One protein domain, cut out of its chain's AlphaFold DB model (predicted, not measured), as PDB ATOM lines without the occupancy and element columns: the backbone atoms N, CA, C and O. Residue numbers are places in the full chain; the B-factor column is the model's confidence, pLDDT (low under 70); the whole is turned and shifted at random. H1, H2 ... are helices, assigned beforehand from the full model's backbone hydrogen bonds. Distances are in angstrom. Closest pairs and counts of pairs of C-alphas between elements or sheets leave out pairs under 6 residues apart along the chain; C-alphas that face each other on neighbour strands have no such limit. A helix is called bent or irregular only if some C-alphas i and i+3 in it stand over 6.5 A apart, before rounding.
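This is residues 627 to 705 of the 712 residues of the protein "Ribonucleases P/MRP protein subunit POP1 (inferred by orthology to a human protein)" of Nippostrongylus brasiliensis (UniProt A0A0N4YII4). Picture an open, strung-out chain of four separate helices, with no helix packing on another: H1 runs out toward one end of the long axis, the chain turns there near Asn 649 and folds back by way of H2, passing H1 near Phe 664, and goes on to H3. Beyond H3 a loop doubles back, and residues 689 to 705, which hold H4, stick out at the other end. The printed part has 79 residues with four named helices, in the order H1, H2, H3, H4, and no named strand; the class is all helix. The whole is only just extended, close to loose, with a radius of gyration of the C-alphas of 17.8 A, and its elongated outline spans 51 by 30 by 28 A.

Begin with H1, residues 627 to 644, and go on across a short link of 9 residues to H2, residues 654 to 658; the two helices are apart, with no C-alpha of the one within 8 A of the other. Another short link of 9 residues leads to H3, residues 668 to 677, and by the same test H3 is apart from both H1 and H2. After H3 comes a long link of 15 residues, and then H4, residues 693 to 703, which is apart from H1, H2 and H3. Look at the backbone O and N atoms inside H1, H2, H3 and H4, and you will find each O i to N i+4 pair within hydrogen-bond range.

Find C-alpha 627 at (164.969, 172.170, 82.338); from there H1, the longest helix with 18 residues, runs 26.0 A to C-alpha 644 at (179.438, 158.515, 65.646). H2 is a short helix of 5 residues from Tyr 654 to Leu 658. H3 begins at C-alpha 668 and runs 14.1 A from Tyr 668 to Met 677. H4 runs 15.1 A from Arg 693 to Leu 703, where C-alpha 703 stands at (153.210, 147.880, 97.504). None of the four helices is bent.

The two C-alphas farthest apart are those of Asn 649 and Ala 694, 51.9 A. Residues 644 to 650 stand free, as do residues 656 to 661, of which 656 to 658 belong to H2, and residues 689 to 705, of which 693 to 703 belong to H4. Without these stretches, the body of 49 residues spans 40 by 29 by 9 A. The link of residues 678 to 692 is long and has no named element. The printed part has no cut; its mean pLDDT is 92.2, and no printed residue is under 70.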
ATOM      1  N   ALA A 627     163.548 172.265  82.018       94.00
ATOM      2  CA  ALA A 627     164.969 172.170  82.338       94.00
ATOM      3  C   ALA A 627     165.540 170.740  82.218       94.00
ATOM      4  O   ALA A 627     166.677 170.571  81.774       94.00
ATOM      5  N   GLY A 628     164.773 169.728  82.630       92.88
ATOM      6  CA  GLY A 628     165.149 168.317  82.542       92.88
ATOM      7  C   GLY A 628     165.066 167.799  81.113       92.88
ATOM      8  O   GLY A 628     166.024 167.199  80.634       92.88
ATOM      9  N   GLU A 629     163.996 168.129  80.386       91.25
ATOM     10  CA  GLU A 629     163.861 167.814  78.957       91.25
ATOM     11  C   GLU A 629     165.038 168.381  78.137       91.25
ATOM     12  O   GLU A 629     165.654 167.682  77.326       91.25
ATOM     13  N   THR A 630     165.423 169.633  78.412       93.50
ATOM     14  CA  THR A 630     166.595 170.280  77.802       93.50
ATOM     15  C   THR A 630     167.894 169.536  78.130       93.50
ATOM     16  O   THR A 630     168.743 169.349  77.255       93.50
ATOM     17  N   GLU A 631     168.067 169.075  79.372       92.75
ATOM     18  CA  GLU A 631     169.249 168.317  79.798       92.75
ATOM     19  C   GLU A 631     169.279 166.902  79.183       92.75
ATOM     20  O   GLU A 631     170.356 166.441  78.798       92.75
ATOM     21  N   ILE A 632     168.126 166.246  78.996       92.62
ATOM     22  CA  ILE A 632     167.993 164.957  78.290       92.62
ATOM     23  C   ILE A 632     168.388 165.112  76.819       92.62
ATOM     24  O   ILE A 632     169.289 164.405  76.363       92.62
ATOM     25  N   LYS A 633     167.823 166.091  76.098       93.25
ATOM     26  CA  LYS A 633     168.203 166.416  74.705       93.25
ATOM     27  C   LYS A 633     169.698 166.744  74.583       93.25
ATOM     28  O   LYS A 633     170.383 166.307  73.659       93.25
ATOM     29  N   ARG A 634     170.260 167.457  75.564       93.62
ATOM     30  CA  ARG A 634     171.703 167.747  75.634       93.62
ATOM     31  C   ARG A 634     172.547 166.484  75.862       93.62
ATOM     32  O   ARG A 634     173.653 166.391  75.323       93.62
ATOM     33  N   MET A 635     172.076 165.535  76.673       93.50
ATOM     34  CA  MET A 635     172.744 164.246  76.888       93.50
ATOM     35  C   MET A 635     172.673 163.364  75.639       93.50
ATOM     36  O   MET A 635     173.711 162.837  75.243       93.50
ATOM     37  N   GLN A 636     171.510 163.274  74.988       95.31
ATOM     38  CA  GLN A 636     171.321 162.595  73.703       95.31
ATOM     39  C   GLN A 636     172.396 163.026  72.697       95.31
ATOM     40  O   GLN A 636     173.192 162.195  72.265       95.31
ATOM     41  N   LEU A 637     172.497 164.329  72.417       96.12
ATOM     42  CA  LEU A 637     173.467 164.876  71.461       96.12
ATOM     43  C   LEU A 637     174.927 164.575  71.858       96.12
ATOM     44  O   LEU A 637     175.753 164.227  71.011       96.12
ATOM     45  N   GLU A 638     175.279 164.658  73.151       95.06
ATOM     46  CA  GLU A 638     176.614 164.259  73.634       95.06
ATOM     47  C   GLU A 638     176.889 162.754  73.427       95.06
ATOM     48  O   GLU A 638     178.039 162.364  73.179       95.06
ATOM     49  N   HIS A 639     175.862 161.904  73.519       95.81
ATOM     50  CA  HIS A 639     175.954 160.458  73.326       95.81
ATOM     51  C   HIS A 639     175.997 160.049  71.847       95.81
ATOM     52  O   HIS A 639     176.860 159.243  71.488       95.81
ATOM     53  N   GLU A 640     175.172 160.649  70.991       95.88
ATOM     54  CA  GLU A 640     175.161 160.463  69.534       95.88
ATOM     55  C   GLU A 640     176.513 160.847  68.927       95.88
ATOM     56  O   GLU A 640     177.201 160.000  68.353       95.88
ATOM     57  N   VAL A 641     177.004 162.061  69.200       96.88
ATOM     58  CA  VAL A 641     178.327 162.521  68.737       96.88
ATOM     59  C   VAL A 641     179.455 161.595  69.223       96.88
ATOM     60  O   VAL A 641     180.465 161.399  68.540       96.88
ATOM     61  N   LYS A 642     179.330 161.005  70.417       96.06
ATOM     62  CA  LYS A 642     180.307 160.041  70.958       96.06
ATOM     63  C   LYS A 642     180.200 158.658  70.306       96.06
ATOM     64  O   LYS A 642     181.213 157.956  70.221       96.06
ATOM     65  N   TYR A 643     179.008 158.263  69.873       95.75
ATOM     66  CA  TYR A 643     178.742 157.032  69.139       95.75
ATOM     67  C   TYR A 643     179.264 157.126  67.698       95.75
ATOM     68  O   TYR A 643     180.021 156.257  67.261       95.75
ATOM     69  N   GLU A 644     178.974 158.227  67.007       95.44
ATOM     70  CA  GLU A 644     179.438 158.515  65.646       95.44
ATOM     71  C   GLU A 644     180.962 158.642  65.540       95.44
ATOM     72  O   GLU A 644     181.558 158.158  64.578       95.44
ATOM     73  N   LYS A 645     181.624 159.199  66.562       97.12
ATOM     74  CA  LYS A 645     183.097 159.276  66.633       97.12
ATOM     75  C   LYS A 645     183.809 157.921  66.638       97.12
ATOM     76  O   LYS A 645     185.023 157.878  66.442       97.12
ATOM     77  N   ARG A 646     183.109 156.811  66.890       95.81
ATOM     78  CA  ARG A 646     183.676 155.460  66.743       95.81
ATOM     79  C   ARG A 646     183.546 155.012  65.279       95.81
ATOM     80  O   ARG A 646     182.531 155.318  64.659       95.81
ATOM     81  N   PRO A 647     184.488 154.246  64.706       96.25
ATOM     82  CA  PRO A 647     184.278 153.623  63.395       96.25
ATOM     83  C   PRO A 647     183.193 152.537  63.485       96.25
ATOM     84  O   PRO A 647     183.012 151.946  64.550       96.25
ATOM     85  N   HIS A 648     182.482 152.260  62.384       91.81
ATOM     86  CA  HIS A 648     181.304 151.371  62.350       91.81
ATOM     87  C   HIS A 648     181.536 150.018  63.053       91.81
ATOM     88  O   HIS A 648     180.765 149.631  63.925       91.81
ATOM     89  N   ASN A 649     182.664 149.354  62.780       93.62
ATOM     90  CA  ASN A 649     183.051 148.071  63.385       93.62
ATOM     91  C   ASN A 649     183.433 148.125  64.886       93.62
ATOM     92  O   ASN A 649     183.707 147.087  65.485       93.62
ATOM     93  N   ARG A 650     183.478 149.312  65.505       95.25
ATOM     94  CA  ARG A 650     183.678 149.522  66.955       95.25
ATOM     95  C   ARG A 650     182.458 150.178  67.630       95.25
ATOM     96  O   ARG A 650     182.525 150.519  68.817       95.25
ATOM     97  N   ARG A 651     181.360 150.390  66.892       93.88
ATOM     98  CA  ARG A 651     180.053 150.815  67.424       93.88
ATOM     99  C   ARG A 651     179.274 149.600  67.942       93.88
ATOM    100  O   ARG A 651     179.545 148.465  67.560       93.88
ATOM    101  N   VAL A 652     178.313 149.844  68.832       94.06
ATOM    102  CA  VAL A 652     177.337 148.832  69.271       94.06
ATOM    103  C   VAL A 652     176.114 148.933  68.364       94.06
ATOM    104  O   VAL A 652     175.521 149.999  68.269       94.06
ATOM    105  N   ASN A 653     175.717 147.843  67.710       93.88
ATOM    106  CA  ASN A 653     174.571 147.849  66.793       93.88
ATOM    107  C   ASN A 653     173.243 147.754  67.565       93.88
ATOM    108  O   ASN A 653     172.625 146.692  67.591       93.88
ATOM    109  N   TYR A 654     172.821 148.859  68.188       94.88
ATOM    110  CA  TYR A 654     171.639 148.932  69.058       94.88
ATOM    111  C   TYR A 654     170.366 148.345  68.433       94.88
ATOM    112  O   TYR A 654     169.775 147.445  69.020       94.88
ATOM    113  N   TRP A 655     169.996 148.765  67.221       91.38
ATOM    114  CA  TRP A 655     168.828 148.205  66.535       91.38
ATOM    115  C   TRP A 655     169.065 146.753  66.089       91.38
ATOM    116  O   TRP A 655     168.498 145.826  66.655       91.38
ATOM    117  N   LYS A 656     169.982 146.526  65.135       91.56
ATOM    118  CA  LYS A 656     170.172 145.214  64.478       91.56
ATOM    119  C   LYS A 656     170.584 144.048  65.395       91.56
ATOM    120  O   LYS A 656     170.500 142.911  64.948       91.56
ATOM    121  N   LYS A 657     171.120 144.298  66.598       94.00
ATOM    122  CA  LYS A 657     171.569 143.235  67.524       94.00
ATOM    123  C   LYS A 657     170.879 143.228  68.887       94.00
ATOM    124  O   LYS A 657     170.933 142.197  69.544       94.00
ATOM    125  N   LEU A 658     170.317 144.351  69.337       94.75
ATOM    126  CA  LEU A 658     169.717 144.475  70.674       94.75
ATOM    127  C   LEU A 658     168.246 144.923  70.627       94.75
ATOM    128  O   LEU A 658     167.635 145.053  71.682       94.75
ATOM    129  N   SER A 659     167.693 145.199  69.439       94.94
ATOM    130  CA  SER A 659     166.332 145.725  69.230       94.94
ATOM    131  C   SER A 659     166.010 146.997  70.031       94.94
ATOM    132  O   SER A 659     164.852 147.305  70.298       94.94
ATOM    133  N   VAL A 660     167.033 147.777  70.403       93.94
ATOM    134  CA  VAL A 660     166.865 149.028  71.155       93.94
ATOM    135  C   VAL A 660     166.529 150.157  70.181       93.94
ATOM    136  O   VAL A 660     167.395 150.588  69.417       93.94
ATOM    137  N   LYS A 661     165.276 150.632  70.226       92.12
ATOM    138  CA  LYS A 661     164.757 151.745  69.409       92.12
ATOM    139  C   LYS A 661     165.415 153.084  69.772       92.12
ATOM    140  O   LYS A 661     165.933 153.766  68.893       92.12
ATOM    141  N   TYR A 662     165.472 153.404  71.066       93.38
ATOM    142  CA  TYR A 662     165.992 154.669  71.595       93.38
ATOM    143  C   TYR A 662     167.204 154.434  72.518       93.38
ATOM    144  O   TYR A 662     167.047 154.267  73.724       93.38
ATOM    145  N   PRO A 663     168.439 154.366  71.983       94.25
ATOM    146  CA  PRO A 663     169.631 154.082  72.787       94.25
ATOM    147  C   PRO A 663     170.202 155.299  73.535       94.25
ATOM    148  O   PRO A 663     171.101 155.123  74.360       94.25
ATOM    149  N   PHE A 664     169.733 156.516  73.225       95.06
ATOM    150  CA  PHE A 664     170.266 157.782  73.757       95.06
ATOM    151  C   PHE A 664     169.191 158.753  74.291       95.06
ATOM    152  O   PHE A 664     169.556 159.808  74.807       95.06
ATOM    153  N   THR A 665     167.904 158.399  74.198       92.81
ATOM    154  CA  THR A 665     166.751 159.159  74.722       92.81
ATOM    155  C   THR A 665     165.828 158.259  75.539       92.81
ATOM    156  O   THR A 665     165.997 157.039  75.564       92.81
ATOM    157  N   PHE A 666     164.851 158.868  76.211       89.25
ATOM    158  CA  PHE A 666     163.836 158.177  76.998       89.25
ATOM    159  C   PHE A 666     162.443 158.664  76.578       89.25
ATOM    160  O   PHE A 666     161.946 159.659  77.101       89.25
ATOM    161  N   GLU A 667     161.803 157.959  75.644       90.12
ATOM    162  CA  GLU A 667     160.447 158.290  75.180       90.12
ATOM    163  C   GLU A 667     159.381 157.777  76.160       90.12
ATOM    164  O   GLU A 667     158.629 156.842  75.885       90.12
ATOM    165  N   TYR A 668     159.319 158.392  77.346       88.75
ATOM    166  CA  TYR A 668     158.356 158.025  78.391       88.75
ATOM    167  C   TYR A 668     156.897 158.164  77.933       88.75
ATOM    168  O   TYR A 668     156.050 157.395  78.378       88.75
ATOM    169  N   ALA A 669     156.600 159.109  77.035       89.44
ATOM    170  CA  ALA A 669     155.264 159.273  76.467       89.44
ATOM    171  C   ALA A 669     154.862 158.097  75.561       89.44
ATOM    172  O   ALA A 669     153.714 157.663  75.625       89.44
ATOM    173  N   GLU A 670     155.787 157.540  74.770       91.94
ATOM    174  CA  GLU A 670     155.534 156.321  73.984       91.94
ATOM    175  C   GLU A 670     155.312 155.132  74.934       91.94
ATOM    176  O   GLU A 670     154.265 154.494  74.887       91.94
ATOM    177  N   LEU A 671     156.220 154.936  75.901       92.00
ATOM    178  CA  LEU A 671     156.148 153.841  76.878       92.00
ATOM    179  C   LEU A 671     154.843 153.831  77.696       92.00
ATOM    180  O   LEU A 671     154.237 152.777  77.872       92.00
ATOM    181  N   VAL A 672     154.408 154.987  78.211       92.31
ATOM    182  CA  VAL A 672     153.156 155.090  78.982       92.31
ATOM    183  C   VAL A 672     151.947 154.812  78.091       92.31
ATOM    184  O   VAL A 672     151.038 154.099  78.512       92.31
ATOM    185  N   ASN A 673     151.939 155.317  76.855       93.44
ATOM    186  CA  ASN A 673     150.844 155.063  75.924       93.44
ATOM    187  C   ASN A 673     150.765 153.591  75.501       93.44
ATOM    188  O   ASN A 673     149.663 153.055  75.449       93.44
ATOM    189  N   ASP A 674     151.890 152.908  75.290       92.81
ATOM    190  CA  ASP A 674     151.902 151.468  75.003       92.81
ATOM    191  C   ASP A 674     151.313 150.651  76.166       92.81
ATOM    192  O   ASP A 674     150.517 149.735  75.947       92.81
ATOM    193  N   TRP A 675     151.634 151.015  77.415       93.94
ATOM    194  CA  TRP A 675     151.065 150.377  78.610       93.94
ATOM    195  C   TRP A 675     149.560 150.633  78.761       93.94
ATOM    196  O   TRP A 675     148.824 149.717  79.130       93.94
ATOM    197  N   LEU A 676     149.093 151.849  78.462       93.06
ATOM    198  CA  LEU A 676     147.668 152.195  78.477       93.06
ATOM    199  C   LEU A 676     146.900 151.427  77.393       93.06
ATOM    200  O   LEU A 676     145.907 150.771  77.704       93.06
ATOM    201  N   MET A 677     147.406 151.415  76.156       92.56
ATOM    202  CA  MET A 677     146.810 150.672  75.039       92.56
ATOM    203  C   MET A 677     146.746 149.164  75.329       92.56
ATOM    204  O   MET A 677     145.710 148.543  75.104       92.56
ATOM    205  N   ALA A 678     147.801 148.579  75.911       94.00
ATOM    206  CA  ALA A 678     147.825 147.170  76.326       94.00
ATOM    207  C   ALA A 678     146.831 146.830  77.460       94.00
ATOM    208  O   ALA A 678     146.575 145.654  77.730       94.00
ATOM    209  N   LYS A 679     146.271 147.843  78.132       92.56
ATOM    210  CA  LYS A 679     145.209 147.722  79.143       92.56
ATOM    211  C   LYS A 679     143.835 148.192  78.649       92.56
ATOM    212  O   LYS A 679     142.891 148.180  79.431       92.56
ATOM    213  N   GLY A 680     143.704 148.570  77.375       92.25
ATOM    214  CA  GLY A 680     142.455 149.086  76.807       92.25
ATOM    215  C   GLY A 680     142.100 150.509  77.254       92.25
ATOM    216  O   GLY A 680     140.947 150.915  77.138       92.25
ATOM    217  N   HIS A 681     143.066 151.271  77.775       91.31
ATOM    218  CA  HIS A 681     142.881 152.671  78.151       91.31
ATOM    219  C   HIS A 681     143.243 153.622  77.005       91.31
ATOM    220  O   HIS A 681     144.110 153.337  76.177       91.31
ATOM    221  N   ASN A 682     142.602 154.793  76.997       89.44
ATOM    222  CA  ASN A 682     142.867 155.852  76.026       89.44
ATOM    223  C   ASN A 682     144.301 156.386  76.136       89.44
ATOM    224  O   ASN A 682     144.885 156.438  77.221       89.44
ATOM    225  N   ARG A 683     144.839 156.854  75.004       87.44
ATOM    226  CA  ARG A 683     146.127 157.551  74.965       87.44
ATOM    227  C   ARG A 683     146.078 158.861  75.750       87.44
ATOM    228  O   ARG A 683     145.078 159.574  75.732       87.44
ATOM    229  N   VAL A 684     147.198 159.195  76.380       85.50
ATOM    230  CA  VAL A 684     147.434 160.451  77.095       85.50
ATOM    231  C   VAL A 684     148.514 161.232  76.352       85.50
ATOM    232  O   VAL A 684     149.619 160.731  76.142       85.50
ATOM    233  N   GLU A 685     148.206 162.473  75.969       79.12
ATOM    234  CA  GLU A 685     149.120 163.331  75.199       79.12
ATOM    235  C   GLU A 685     150.402 163.682  75.964       79.12
ATOM    236  O   GLU A 685     151.486 163.714  75.387       79.12
ATOM    237  N   GLN A 686     150.287 163.937  77.272       79.38
ATOM    238  CA  GLN A 686     151.410 164.287  78.140       79.38
ATOM    239  C   GLN A 686     151.294 163.567  79.494       79.38
ATOM    240  O   GLN A 686     150.426 163.927  80.301       79.38
ATOM    241  N   PRO A 687     152.142 162.556  79.774       85.25
ATOM    242  CA  PRO A 687     152.255 161.993  81.114       85.25
ATOM    243  C   PRO A 687     152.893 163.013  82.068       85.25
ATOM    244  O   PRO A 687     153.668 163.873  81.654       85.25
ATOM    245  N   TYR A 688     152.600 162.895  83.363       88.56
ATOM    246  CA  TYR A 688     153.195 163.722  84.414       88.56
ATOM    247  C   TYR A 688     153.736 162.843  85.544       88.56
ATOM    248  O   TYR A 688     153.296 161.706  85.731       88.56
ATOM    249  N   VAL A 689     154.692 163.362  86.318       90.44
ATOM    250  CA  VAL A 689     155.241 162.638  87.470       90.44
ATOM    251  C   VAL A 689     154.351 162.871  88.690       90.44
ATOM    252  O   VAL A 689     154.188 164.005  89.149       90.44
ATOM    253  N   LEU A 690     153.796 161.791  89.248       91.88
ATOM    254  CA  LEU A 690     152.983 161.841  90.464       91.88
ATOM    255  C   LEU A 690     153.820 162.334  91.657       91.88
ATOM    256  O   LEU A 690     154.813 161.711  92.028       91.88
ATOM    257  N   ARG A 691     153.397 163.447  92.272       91.44
ATOM    258  CA  ARG A 691     154.059 164.050  93.448       91.44
ATOM    259  C   ARG A 691     153.174 164.233  94.669       91.44
ATOM    260  O   ARG A 691     153.670 164.681  95.701       91.44
ATOM    261  N   ASP A 692     151.895 163.894  94.562       92.88
ATOM    262  CA  ASP A 692     150.968 163.948  95.685       92.88
ATOM    263  C   ASP A 692     151.445 163.012  96.807       92.88
ATOM    264  O   ASP A 692     151.594 161.802  96.620       92.88
ATOM    265  N   ARG A 693     151.716 163.581  97.985       90.81
ATOM    266  CA  ARG A 693     152.279 162.839  99.118       90.81
ATOM    267  C   ARG A 693     151.298 161.836  99.710       90.81
ATOM    268  O   ARG A 693     151.743 160.797 100.199       90.81
ATOM    269  N   ALA A 694     149.998 162.121  99.679       91.12
ATOM    270  CA  ALA A 694     148.977 161.218 100.190       91.12
ATOM    271  C   ALA A 694     148.837 160.005  99.260       91.12
ATOM    272  O   ALA A 694     148.923 158.869  99.730       91.12
ATOM    273  N   LEU A 695     148.754 160.230  97.944       91.31
ATOM    274  CA  LEU A 695     148.704 159.152  96.951       91.31
ATOM    275  C   LEU A 695     149.988 158.310  96.948       91.31
ATOM    276  O   LEU A 695     149.908 157.085  97.000       91.31
ATOM    277  N   LEU A 696     151.173 158.931  96.986       91.69
ATOM    278  CA  LEU A 696     152.451 158.207  97.077       91.69
ATOM    279  C   LEU A 696     152.573 157.389  98.375       91.69
ATOM    280  O   LEU A 696     153.089 156.269  98.355       91.69
ATOM    281  N   THR A 697     152.067 157.904  99.500       90.19
ATOM    282  CA  THR A 697     152.031 157.157 100.770       90.19
ATOM    283  C   THR A 697     151.076 155.967 100.687       90.19
ATOM    284  O   THR A 697     151.411 154.878 101.156       90.19
ATOM    285  N   SER A 698     149.909 156.139 100.063       90.88
ATOM    286  CA  SER A 698     148.939 155.063  99.838       90.88
ATOM    287  C   SER A 698     149.497 153.980  98.910       90.88
ATOM    288  O   SER A 698     149.431 152.802  99.262       90.88
ATOM    289  N   LEU A 699     150.130 154.365  97.796       91.25
ATOM    290  CA  LEU A 699     150.827 153.458  96.874       91.25
ATOM    291  C   LEU A 699     151.943 152.685  97.582       91.25
ATOM    292  O   LEU A 699     152.037 151.471  97.440       91.25
ATOM    293  N   SER A 700     152.748 153.356  98.411       89.94
ATOM    294  CA  SER A 700     153.791 152.708  99.220       89.94
ATOM    295  C   SER A 700     153.216 151.686 100.210       89.94
ATOM    296  O   SER A 700     153.759 150.590 100.354       89.94
ATOM    297  N   LYS A 701     152.076 151.984 100.855       90.06
ATOM    298  CA  LYS A 701     151.367 151.025 101.723       90.06
ATOM    299  C   LYS A 701     150.813 149.831 100.935       90.06
ATOM    300  O   LYS A 701     150.901 148.709 101.426       90.06
ATOM    301  N   TRP A 702     150.276 150.052  99.735       90.69
ATOM    302  CA  TRP A 702     149.761 148.995  98.854       90.69
ATOM    303  C   TRP A 702     150.877 148.079  98.329       90.69
ATOM    304  O   TRP A 702     150.766 146.864  98.452       90.69
ATOM    305  N   LEU A 703     152.009 148.642  97.888       89.50
ATOM    306  CA  LEU A 703     153.210 147.880  97.504       89.50
ATOM    307  C   LEU A 703     153.780 147.035  98.659       89.50
ATOM    308  O   LEU A 703     154.397 146.002  98.423       89.50
ATOM    309  N   GLN A 704     153.562 147.451  99.910       91.38
ATOM    310  CA  GLN A 704     153.911 146.683 101.114       91.38
ATOM    311  C   GLN A 704     152.825 145.674 101.544       91.38
ATOM    312  O   GLN A 704     152.950 145.082 102.614       91.38
ATOM    313  N   GLY A 705     151.732 145.518 100.787       86.56
ATOM    314  CA  GLY A 705     150.588 144.665 101.139       86.56
ATOM    315  C   GLY A 705     149.736 145.171 102.316       86.56
ATOM    316  O   GLY A 705     148.818 144.482 102.752       86.56
TER     317      GLY A 705